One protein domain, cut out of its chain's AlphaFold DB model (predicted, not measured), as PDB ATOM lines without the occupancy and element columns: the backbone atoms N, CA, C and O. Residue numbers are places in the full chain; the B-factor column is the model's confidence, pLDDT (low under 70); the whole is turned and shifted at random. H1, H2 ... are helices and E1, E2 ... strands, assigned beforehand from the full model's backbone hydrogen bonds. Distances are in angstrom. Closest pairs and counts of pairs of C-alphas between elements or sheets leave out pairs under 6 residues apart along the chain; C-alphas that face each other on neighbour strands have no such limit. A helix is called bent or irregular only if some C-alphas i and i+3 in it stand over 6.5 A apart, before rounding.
ATOM      1  N   GLN A  43     181.443 127.894 114.671       69.12
ATOM      2  CA  GLN A  43     180.505 127.505 115.702       69.12
ATOM      3  C   GLN A  43     181.201 127.706 117.040       69.12
ATOM      4  O   GLN A  43     182.340 127.277 117.194       69.12
ATOM      5  N   VAL A  44     180.531 128.335 117.995       72.31
ATOM      6  CA  VAL A  44     180.939 128.363 119.397       72.31
ATOM      7  C   VAL A  44     179.979 127.457 120.151       72.31
ATOM      8  O   VAL A  44     178.777 127.728 120.203       72.31
ATOM      9  N   GLY A  45     180.509 126.367 120.698       75.69
ATOM     10  CA  GLY A  45     179.825 125.527 121.668       75.69
ATOM     11  C   GLY A  45     180.369 125.803 123.064       75.69
ATOM     12  O   GLY A  45     181.575 125.733 123.282       75.69
ATOM     13  N   LEU A  46     179.496 126.123 124.012       80.06
ATOM     14  CA  LEU A  46     179.817 126.406 125.408       80.06
ATOM     15  C   LEU A  46     178.956 125.517 126.304       80.06
ATOM     16  O   LEU A  46     177.752 125.392 126.090       80.06
ATOM     17  N   VAL A  47     179.564 124.952 127.338       85.00
ATOM     18  CA  VAL A  47     178.889 124.324 128.483       85.00
ATOM     19  C   VAL A  47     179.185 125.166 129.709       85.00
ATOM     20  O   VAL A  47     180.267 125.751 129.802       85.00
ATOM     21  N   ASN A  48     178.248 125.207 130.658       88.19
ATOM     22  CA  ASN A  48     178.360 126.033 131.857       88.19
ATOM     23  C   ASN A  48     178.613 127.505 131.497       88.19
ATOM     24  O   ASN A  48     179.600 128.101 131.927       88.19
ATOM     25  N   ALA A  49     177.745 128.069 130.655       85.31
ATOM     26  CA  ALA A  49     177.877 129.436 130.178       85.31
ATOM     27  C   ALA A  49     177.840 130.436 131.346       85.31
ATOM     28  O   ALA A  49     176.913 130.429 132.150       85.31
ATOM     29  N   VAL A  50     178.823 131.324 131.422       90.12
ATOM     30  CA  VAL A  50     178.889 132.448 132.355       90.12
ATOM     31  C   VAL A  50     178.581 133.713 131.576       90.12
ATOM     32  O   VAL A  50     179.246 134.009 130.586       90.12
ATOM     33  N   ILE A  51     177.574 134.460 132.021       90.44
ATOM     34  CA  ILE A  51     177.120 135.692 131.372       90.44
ATOM     35  C   ILE A  51     177.597 136.875 132.212       90.44
ATOM     36  O   ILE A  51     177.212 137.011 133.372       90.44
ATOM     37  N   VAL A  52     178.429 137.732 131.626       91.94
ATOM     38  CA  VAL A  52     178.972 138.937 132.255       91.94
ATOM     39  C   VAL A  52     178.470 140.163 131.492       91.94
ATOM     40  O   VAL A  52     178.845 140.344 130.328       91.94
ATOM     41  N   PRO A  53     177.633 141.018 132.104       90.38
ATOM     42  CA  PRO A  53     177.142 142.220 131.444       90.38
ATOM     43  C   PRO A  53     178.279 143.212 131.190       90.38
ATOM     44  O   PRO A  53     179.155 143.403 132.037       90.38
ATOM     45  N   CYS A  54     178.254 143.862 130.027       87.75
ATOM     46  CA  CYS A  54     179.171 144.954 129.729       87.75
ATOM     47  C   CYS A  54     178.692 146.247 130.409       87.75
ATOM     48  O   CYS A  54     177.510 146.595 130.358       87.75
ATOM     49  N   VAL A  55     179.619 146.977 131.029       91.19
ATOM     50  CA  VAL A  55     179.345 148.211 131.773       91.19
ATOM     51  C   VAL A  55     180.177 149.350 131.202       91.19
ATOM     52  O   VAL A  55     181.379 149.210 130.975       91.19
ATOM     53  N   LEU A  56     179.528 150.492 130.976       90.19
ATOM     54  CA  LEU A  56     180.208 151.713 130.563       90.19
ATOM     55  C   LEU A  56     180.811 152.392 131.795       90.19
ATOM     56  O   LEU A  56     180.103 152.714 132.749       90.19
ATOM     57  N   THR A  57     182.118 152.608 131.775       87.69
ATOM     58  CA  THR A  57     182.816 153.369 132.815       87.69
ATOM     59  C   THR A  57     182.546 154.874 132.679       87.69
ATOM     60  O   THR A  57     182.197 155.347 131.593       87.69
ATOM     61  N   PRO A  58     182.776 155.672 133.741       82.19
ATOM     62  CA  PRO A  58     182.628 157.131 133.693       82.19
ATOM     63  C   PRO A  58     183.541 157.822 132.667       82.19
ATOM     64  O   PRO A  58     183.263 158.942 132.253       82.19
ATOM     65  N   ILE A  59     184.627 157.156 132.265       84.00
ATOM     66  CA  ILE A  59     185.604 157.631 131.276       84.00
ATOM     67  C   ILE A  59     185.262 157.207 129.836       84.00
ATOM     68  O   ILE A  59     186.015 157.504 128.914       84.00
ATOM     69  N   GLY A  60     184.125 156.533 129.623       79.38
ATOM     70  CA  GLY A  60     183.645 156.129 128.297       79.38
ATOM     71  C   GLY A  60     184.199 154.796 127.783       79.38
ATOM     72  O   GLY A  60     183.927 154.428 126.642       79.38
ATOM     73  N   GLU A  61     184.939 154.048 128.601       85.12
ATOM     74  CA  GLU A  61     185.413 152.705 128.252       85.12
ATOM     75  C   GLU A  61     184.355 151.645 128.572       85.12
ATOM     76  O   GLU A  61     183.713 151.698 129.624       85.12
ATOM     77  N   CYS A  62     184.196 150.663 127.684       81.62
ATOM     78  CA  CYS A  62     183.283 149.542 127.883       81.62
ATOM     79  C   CYS A  62     184.026 148.338 128.471       81.62
ATOM     80  O   CYS A  62     184.871 147.734 127.805       81.62
ATOM     81  N   VAL A  63     183.706 147.994 129.718       85.31
ATOM     82  CA  VAL A  63     184.418 146.994 130.531       85.31
ATOM     83  C   VAL A  63     183.465 145.916 131.058       85.31
ATOM     84  O   VAL A  63     182.256 145.990 130.867       85.31
ATOM     85  N   GLY A  64     184.008 144.886 131.711       85.06
ATOM     86  CA  GLY A  64     183.256 143.764 132.291       85.06
ATOM     87  C   GLY A  64     183.723 142.424 131.731       85.06
ATOM     88  O   GLY A  64     184.171 141.559 132.476       85.06
ATOM     89  N   HIS A  65     183.717 142.291 130.407       83.12
ATOM     90  CA  HIS A  65     184.250 141.136 129.685       83.12
ATOM     91  C   HIS A  65     185.308 141.593 128.662       83.12
ATOM     92  O   HIS A  65     185.149 142.679 128.099       83.12
ATOM     93  N   PRO A  66     186.353 140.798 128.345       79.50
ATOM     94  CA  PRO A  66     187.398 141.193 127.386       79.50
ATOM     95  C   PRO A  66     186.868 141.636 126.014       79.50
ATOM     96  O   PRO A  66     187.450 142.491 125.357       79.50
ATOM     97  N   LEU A  67     185.731 141.074 125.597       76.38
ATOM     98  CA  LEU A  67     185.081 141.396 124.324       76.38
ATOM     99  C   LEU A  67     184.245 142.692 124.357       76.38
ATOM    100  O   LEU A  67     183.889 143.206 123.299       76.38
ATOM    101  N   CYS A  68     183.950 143.255 125.535       79.88
ATOM    102  CA  CYS A  68     183.158 144.485 125.677       79.88
ATOM    103  C   CYS A  68     183.848 145.703 125.038       79.88
ATOM    104  O   CYS A  68     183.179 146.581 124.492       79.88
ATOM    105  N   ALA A  69     185.185 145.721 125.008       75.31
ATOM    106  CA  ALA A  69     185.964 146.782 124.369       75.31
ATOM    107  C   ALA A  69     185.672 146.933 122.861       75.31
ATOM    108  O   ALA A  69     185.921 147.991 122.289       75.31
ATOM    109  N   GLY A  70     185.106 145.905 122.214       69.12
ATOM    110  CA  GLY A  70     184.708 145.949 120.805       69.12
ATOM    111  C   GLY A  70     183.417 146.729 120.521       69.12
ATOM    112  O   GLY A  70     183.111 146.966 119.354       69.12
ATOM    113  N   VAL A  71     182.649 147.127 121.546       72.00
ATOM    114  CA  VAL A  71     181.325 147.768 121.393       72.00
ATOM    115  C   VAL A  71     181.129 149.019 122.271       72.00
ATOM    116  O   VAL A  71     180.095 149.154 122.928       72.00
ATOM    117  N   PRO A  72     182.058 149.996 122.272       69.12
ATOM    118  CA  PRO A  72     181.999 151.137 123.192       69.12
ATOM    119  C   PRO A  72     180.699 151.950 123.070       69.12
ATOM    120  O   PRO A  72     180.103 152.317 124.078       69.12
ATOM    121  N   GLY A  73     180.191 152.153 121.847       72.06
ATOM    122  CA  GLY A  73     178.958 152.914 121.596       72.06
ATOM    123  C   GLY A  73     177.649 152.184 121.924       72.06
ATOM    124  O   GLY A  73     176.591 152.805 121.899       72.06
ATOM    125  N   ALA A  74     177.696 150.883 122.218       76.44
ATOM    126  CA  ALA A  74     176.512 150.079 122.524       76.44
ATOM    127  C   ALA A  74     176.690 149.229 123.790       76.44
ATOM    128  O   ALA A  74     175.956 148.268 123.981       76.44
ATOM    129  N   CYS A  75     177.639 149.592 124.657       79.81
ATOM    130  CA  CYS A  75     178.113 148.784 125.779       79.81
ATOM    131  C   CYS A  75     176.991 148.118 126.595       79.81
ATOM    132  O   CYS A  75     176.951 146.900 126.722       79.81
ATOM    133  N   ALA A  76     176.015 148.907 127.053       84.38
ATOM    134  CA  ALA A  76     174.917 148.432 127.896       84.38
ATOM    135  C   ALA A  76     173.954 147.447 127.201       84.38
ATOM    136  O   ALA A  76     173.142 146.803 127.864       84.38
ATOM    137  N   ALA A  77     174.009 147.329 125.872       81.75
ATOM    138  CA  ALA A  77     173.188 146.392 125.115       81.75
ATOM    139  C   ALA A  77     173.824 144.998 124.995       81.75
ATOM    140  O   ALA A  77     173.153 144.092 124.505       81.75
ATOM    141  N   TYR A  78     175.079 144.811 125.414       84.00
ATOM    142  CA  TYR A  78     175.819 143.561 125.237       84.00
ATOM    143  C   TYR A  78     176.232 142.933 126.564       84.00
ATOM    144  O   TYR A  78     176.434 143.605 127.576       84.00
ATOM    145  N   SER A  79     176.405 141.618 126.521       86.56
ATOM    146  CA  SER A  79     177.025 140.824 127.570       86.56
ATOM    147  C   SER A  79     178.041 139.876 126.945       86.56
ATOM    148  O   SER A  79     177.798 139.253 125.907       86.56
ATOM    149  N   GLY A  80     179.194 139.753 127.589       84.94
ATOM    150  CA  GLY A  80     180.139 138.694 127.280       84.94
ATOM    151  C   GLY A  80     179.634 137.376 127.841       84.94
ATOM    152  O   GLY A  80     179.222 137.308 128.994       84.94
ATOM    153  N   VAL A  81     179.665 136.331 127.030       83.75
ATOM    154  CA  VAL A  81     179.362 134.972 127.456       83.75
ATOM    155  C   VAL A  81     180.614 134.132 127.270       83.75
ATOM    156  O   VAL A  81     181.238 134.152 126.213       83.75
ATOM    157  N   SER A  82     181.002 133.399 128.300       85.06
ATOM    158  CA  SER A  82     182.131 132.470 128.263       85.06
ATOM    159  C   SER A  82     181.723 131.130 128.850       85.06
ATOM    160  O   SER A  82     180.636 130.999 129.400       85.06
ATOM    161  N   GLY A  83     182.540 130.097 128.693       82.88
ATOM    162  CA  GLY A  83     182.219 128.777 129.224       82.88
ATOM    163  C   GLY A  83     183.253 127.737 128.835       82.88
ATOM    164  O   GLY A  83     184.261 128.038 128.191       82.88
ATOM    165  N   THR A  84     182.998 126.493 129.224       86.62
ATOM    166  CA  THR A  84     183.820 125.365 128.791       86.62
ATOM    167  C   THR A  84     183.521 125.077 127.319       86.62
ATOM    168  O   THR A  84     182.356 124.856 126.988       86.62
ATOM    169  N   PRO A  85     184.519 125.073 126.422       79.00
ATOM    170  CA  PRO A  85     184.275 124.808 125.012       79.00
ATOM    171  C   PRO A  85     183.759 123.374 124.809       79.00
ATOM    172  O   PRO A  85     184.377 122.413 125.266       79.00
ATOM    173  N   ALA A  86     182.635 123.228 124.109       70.81
ATOM    174  CA  ALA A  86     182.041 121.949 123.714       70.81
ATOM    175  C   ALA A  86     181.772 121.923 122.212       70.81
ATOM    176  O   ALA A  86     180.665 122.189 121.747       70.81
ATOM    177  N   GLY A  87     182.816 121.576 121.461       62.50
ATOM    178  CA  GLY A  87     182.794 121.591 120.003       62.50
ATOM    179  C   GLY A  87     182.894 123.005 119.417       62.50
ATOM    180  O   GLY A  87     182.588 124.004 120.070       62.50
ATOM    181  N   GLY A  88     183.350 123.086 118.166       61.28
ATOM    182  CA  GLY A  88     183.557 124.358 117.472       61.28
ATOM    183  C   GLY A  88     184.854 125.091 117.854       61.28
ATOM    184  O   GLY A  88     185.774 124.508 118.425       61.28
ATOM    185  N   MET A  89     184.944 126.372 117.486       60.44
ATOM    186  CA  MET A  89     186.078 127.261 117.755       60.44
ATOM    187  C   MET A  89     185.690 128.335 118.771       60.44
ATOM    188  O   MET A  89     184.729 129.063 118.551       60.44
ATOM    189  N   GLY A  90     186.506 128.504 119.815       65.00
ATOM    190  CA  GLY A  90     186.376 129.582 120.801       65.00
ATOM    191  C   GLY A  90     185.716 129.157 122.117       65.00
ATOM    192  O   GLY A  90     184.980 128.181 122.181       65.00
ATOM    193  N   SER A  91     186.009 129.904 123.183       70.81
ATOM    194  CA  SER A  91     185.491 129.697 124.549       70.81
ATOM    195  C   SER A  91     184.720 130.910 125.082       70.81
ATOM    196  O   SER A  91     184.371 130.975 126.261       70.81
ATOM    197  N   GLN A  92     184.508 131.906 124.221       78.00
ATOM    198  CA  GLN A  92     183.902 133.181 124.568       78.00
ATOM    199  C   GLN A  92     183.230 133.824 123.358       78.00
ATOM    200  O   GLN A  92     183.648 133.626 122.218       78.00
ATOM    201  N   ILE A  93     182.193 134.604 123.627       77.19
ATOM    202  CA  ILE A  93     181.292 135.184 122.640       77.19
ATOM    203  C   ILE A  93     180.683 136.476 123.206       77.19
ATOM    204  O   ILE A  93     180.557 136.619 124.419       77.19
ATOM    205  N   LEU A  94     180.331 137.447 122.361       79.75
ATOM    206  CA  LEU A  94     179.723 138.710 122.797       79.75
ATOM    207  C   LEU A  94     178.285 138.817 122.293       79.75
ATOM    208  O   LEU A  94     178.058 139.259 121.173       79.75
ATOM    209  N   LEU A  95     177.312 138.465 123.126       77.00
ATOM    210  CA  LEU A  95     175.904 138.451 122.735       77.00
ATOM    211  C   LEU A  95     175.202 139.753 123.124       77.00
ATOM    212  O   LEU A  95     175.487 140.354 124.160       77.00
ATOM    213  N   ARG A  96     174.226 140.172 122.317       81.62
ATOM    214  CA  ARG A  96     173.302 141.242 122.705       81.62
ATOM    215  C   ARG A  96     172.288 140.728 123.739       81.62
ATOM    216  O   ARG A  96     171.854 139.577 123.675       81.62
ATOM    217  N   ASN A  97     171.895 141.578 124.684       82.19
ATOM    218  CA  ASN A  97     171.026 141.218 125.811       82.19
ATOM    219  C   ASN A  97     169.628 140.749 125.367       82.19
ATOM    220  O   ASN A  97     169.051 139.848 125.973       82.19
ATOM    221  N   ASP A  98     169.098 141.307 124.279       75.94
ATOM    222  CA  ASP A  98     167.841 140.865 123.666       75.94
ATOM    223  C   ASP A  98     167.958 139.471 123.032       75.94
ATOM    224  O   ASP A  98     167.023 138.677 123.112       75.94
ATOM    225  N   VAL A  99     169.106 139.143 122.434       74.62
ATOM    226  CA  VAL A  99     169.387 137.808 121.894       74.62
ATOM    227  C   VAL A  99     169.458 136.795 123.027       74.62
ATOM    228  O   VAL A  99     168.779 135.779 122.931       74.62
ATOM    229  N   ILE A 100     170.193 137.091 124.107       77.69
ATOM    230  CA  ILE A 100     170.279 136.241 125.312       77.69
ATOM    231  C   ILE A 100     168.879 135.921 125.845       77.69
ATOM    232  O   ILE A 100     168.561 134.755 126.081       77.69
ATOM    233  N   ALA A 101     168.023 136.941 125.965       76.12
ATOM    234  CA  ALA A 101     166.646 136.769 126.418       76.12
ATOM    235  C   ALA A 101     165.812 135.901 125.460       76.12
ATOM    236  O   ALA A 101     165.067 135.035 125.908       76.12
ATOM    237  N   ARG A 102     165.954 136.088 124.139       73.06
ATOM    238  CA  ARG A 102     165.214 135.316 123.123       73.06
ATOM    239  C   ARG A 102     165.613 133.847 123.069       73.06
ATOM    240  O   ARG A 102     164.748 133.003 122.863       73.06
ATOM    241  N   ILE A 103     166.900 133.544 123.223       75.19
ATOM    242  CA  ILE A 103     167.389 132.159 123.233       75.19
ATOM    243  C   ILE A 103     167.218 131.490 124.604       75.19
ATOM    244  O   ILE A 103     167.508 130.306 124.736       75.19
ATOM    245  N   GLY A 104     166.777 132.237 125.624       74.56
ATOM    246  CA  GLY A 104     166.614 131.727 126.985       74.56
ATOM    247  C   GLY A 104     167.933 131.298 127.630       74.56
ATOM    248  O   GLY A 104     167.941 130.386 128.454       74.56
ATOM    249  N   LEU A 105     169.055 131.914 127.242       80.88
ATOM    250  CA  LEU A 105     170.361 131.555 127.784       80.88
ATOM    251  C   LEU A 105     170.481 132.083 129.214       80.88
ATOM    252  O   LEU A 105     170.424 133.286 129.457       80.88
ATOM    253  N   VAL A 106     170.683 131.162 130.149       88.50
ATOM    254  CA  VAL A 106     170.891 131.448 131.570       88.50
ATOM    255  C   VAL A 106     172.286 131.008 132.000       88.50
ATOM    256  O   VAL A 106     172.917 130.176 131.347       88.50
ATOM    257  N   SER A 107     172.777 131.560 133.110       86.94
ATOM    258  CA  SER A 107     174.064 131.143 133.671       86.94
ATOM    259  C   SER A 107     174.053 129.645 134.003       86.94
ATOM    260  O   SER A 107     173.083 129.142 134.570       86.94
ATOM    261  N   GLY A 108     175.110 128.926 133.630       85.31
ATOM    262  CA  GLY A 108     175.232 127.472 133.765       85.31
ATOM    263  C   GLY A 108     174.633 126.660 132.608       85.31
ATOM    264  O   GLY A 108     174.889 125.463 132.523       85.31
ATOM    265  N   ALA A 109     173.880 127.274 131.692       86.19
ATOM    266  CA  ALA A 109     173.313 126.563 130.546       86.19
ATOM    267  C   ALA A 109     174.363 126.258 129.465       86.19
ATOM    268  O   ALA A 109     175.479 126.784 129.468       86.19
ATOM    269  N   SER A 110     173.984 125.408 128.514       84.62
ATOM    270  CA  SER A 110     174.767 125.167 127.303       84.62
ATOM    271  C   SER A 110     174.318 126.100 126.185       84.62
ATOM    272  O   SER A 110     173.129 126.374 126.026       84.62
ATOM    273  N   TYR A 111     175.268 126.550 125.378       78.19
ATOM    274  CA  TYR A 111     175.029 127.383 124.211       78.19
ATOM    275  C   TYR A 111     175.751 126.794 123.008       78.19
ATOM    276  O   TYR A 111     176.934 126.485 123.087       78.19
ATOM    277  N   ILE A 112     175.058 126.670 121.883       77.56
ATOM    278  CA  ILE A 112     175.673 126.345 120.599       77.56
ATOM    279  C   ILE A 112     175.146 127.361 119.599       77.56
ATOM    280  O   ILE A 112     173.948 127.403 119.329       77.56
ATOM    281  N   GLY A 113     176.034 128.177 119.046       70.62
ATOM    282  CA  GLY A 113     175.660 129.182 118.059       70.62
ATOM    283  C   GLY A 113     176.780 129.460 117.074       70.62
ATOM    284  O   GLY A 113     177.940 129.147 117.328       70.62
ATOM    285  N   GLY A 114     176.419 130.008 115.920       61.94
ATOM    286  CA  GLY A 114     177.339 130.283 114.822       61.94
ATOM    287  C   GLY A 114     177.312 131.749 114.407       61.94
ATOM    288  O   GLY A 114     176.351 132.464 114.678       61.94
ATOM    289  N   GLY A 115     178.366 132.200 113.730       56.62
ATOM    290  CA  GLY A 115     178.434 133.552 113.182       56.62
ATOM    291  C   GLY A 115     179.389 133.663 112.001       56.62
ATOM    292  O   GLY A 115     179.998 132.682 111.580       56.62
ATOM    293  N   THR A 116     179.538 134.887 111.486       53.00
ATOM    294  CA  THR A 116     180.470 135.226 110.393       53.00
ATOM    295  C   THR A 116     181.684 136.055 110.851       53.00
ATOM    296  O   THR A 116     182.561 136.332 110.043       53.00
TER     297      THR A 116
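AT A GLANCE: This is residues 43 to 116 of the 152 residues of an uncharacterized protein of Candidatus Falkowbacteria bacterium RIFOXYC2_FULL_47_12 (UniProt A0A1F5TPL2). A four-stranded antiparallel sheet, strongly twisted and curled like part of a barrel, has the short helix H1 over one face, H3 beside its strands on the opposite face, and H2 near one end. The loop of residues 54 to 65 extends that end to Pro 58. The 74 printed residues hold E1 H1 H2 E2 E3 H3 E4 in chain order; the sheet runs E3 E2 E1 E4, and the class is mixed, helices and strands. The whole is compact, with a radius of gyration of the C-alphas of 12.1 A, but elongated, spanning 38 by 22 by 21 A.

IN THESE COORDINATES: E1, residues 43 to 53, spans 21.8 A from C-alpha 43 at (180.505, 127.505, 115.702) and bends by 97 degrees at residue 47. E2, residues 78 to 88, spans 22.1 A and bends by 92 degrees at residue 85. E3 is residues 92 to 96, 13.4 A; E4 is residues 111 to 115, 13.1 A, ending at C-alpha 115 (178.434, 133.552, 113.182). H1, residues 66 to 70, spans 8.6 A and is only just irregular, with C-alphas 66 and 69 6.51 A apart. H2, residues 72 to 77, spans 10.2 A and is irregular, with C-alphas 73 and 76 8.7 A apart. H3, residues 97 to 103, spans 10.1 A.

HOW THE PARTS SIT: Within hydrogen-bond range across the antiparallel neighbours E2 and E1 are N 82 and O 50, 2.9 A apart, across the hairpin E2 and E3 N 93 and O 81, 2.8 A apart, and across the antiparallel neighbours E1 and E4 N 46 and O 111, 2.7 A apart. H1 is on the sheet at a height of 8.5 A, only just over E2, with 3 C-alphas; its closest C-alphas to E3 are Leu 67 and Leu 94, 6.2 A. H3, on the opposite face at 7.8 A, is over none of the strands. H2 only grazes the sheet. Every O i to N i+4 pair is within range in H3, but 0 of 1 in H1 and 0 of 2 in H2, where O i to N i+3 gives 1 of 2 and 1 of 3.

THE WHOLE: The C-alphas farthest apart, Pro 58 and Gly 87, are 38.1 A apart. The printed part has no cut; the link E1 to H1 is long. Mean pLDDT of the printed part is 78.8, with residues 43, 70, 72, 87 to 90 and 114 to 116 under 70.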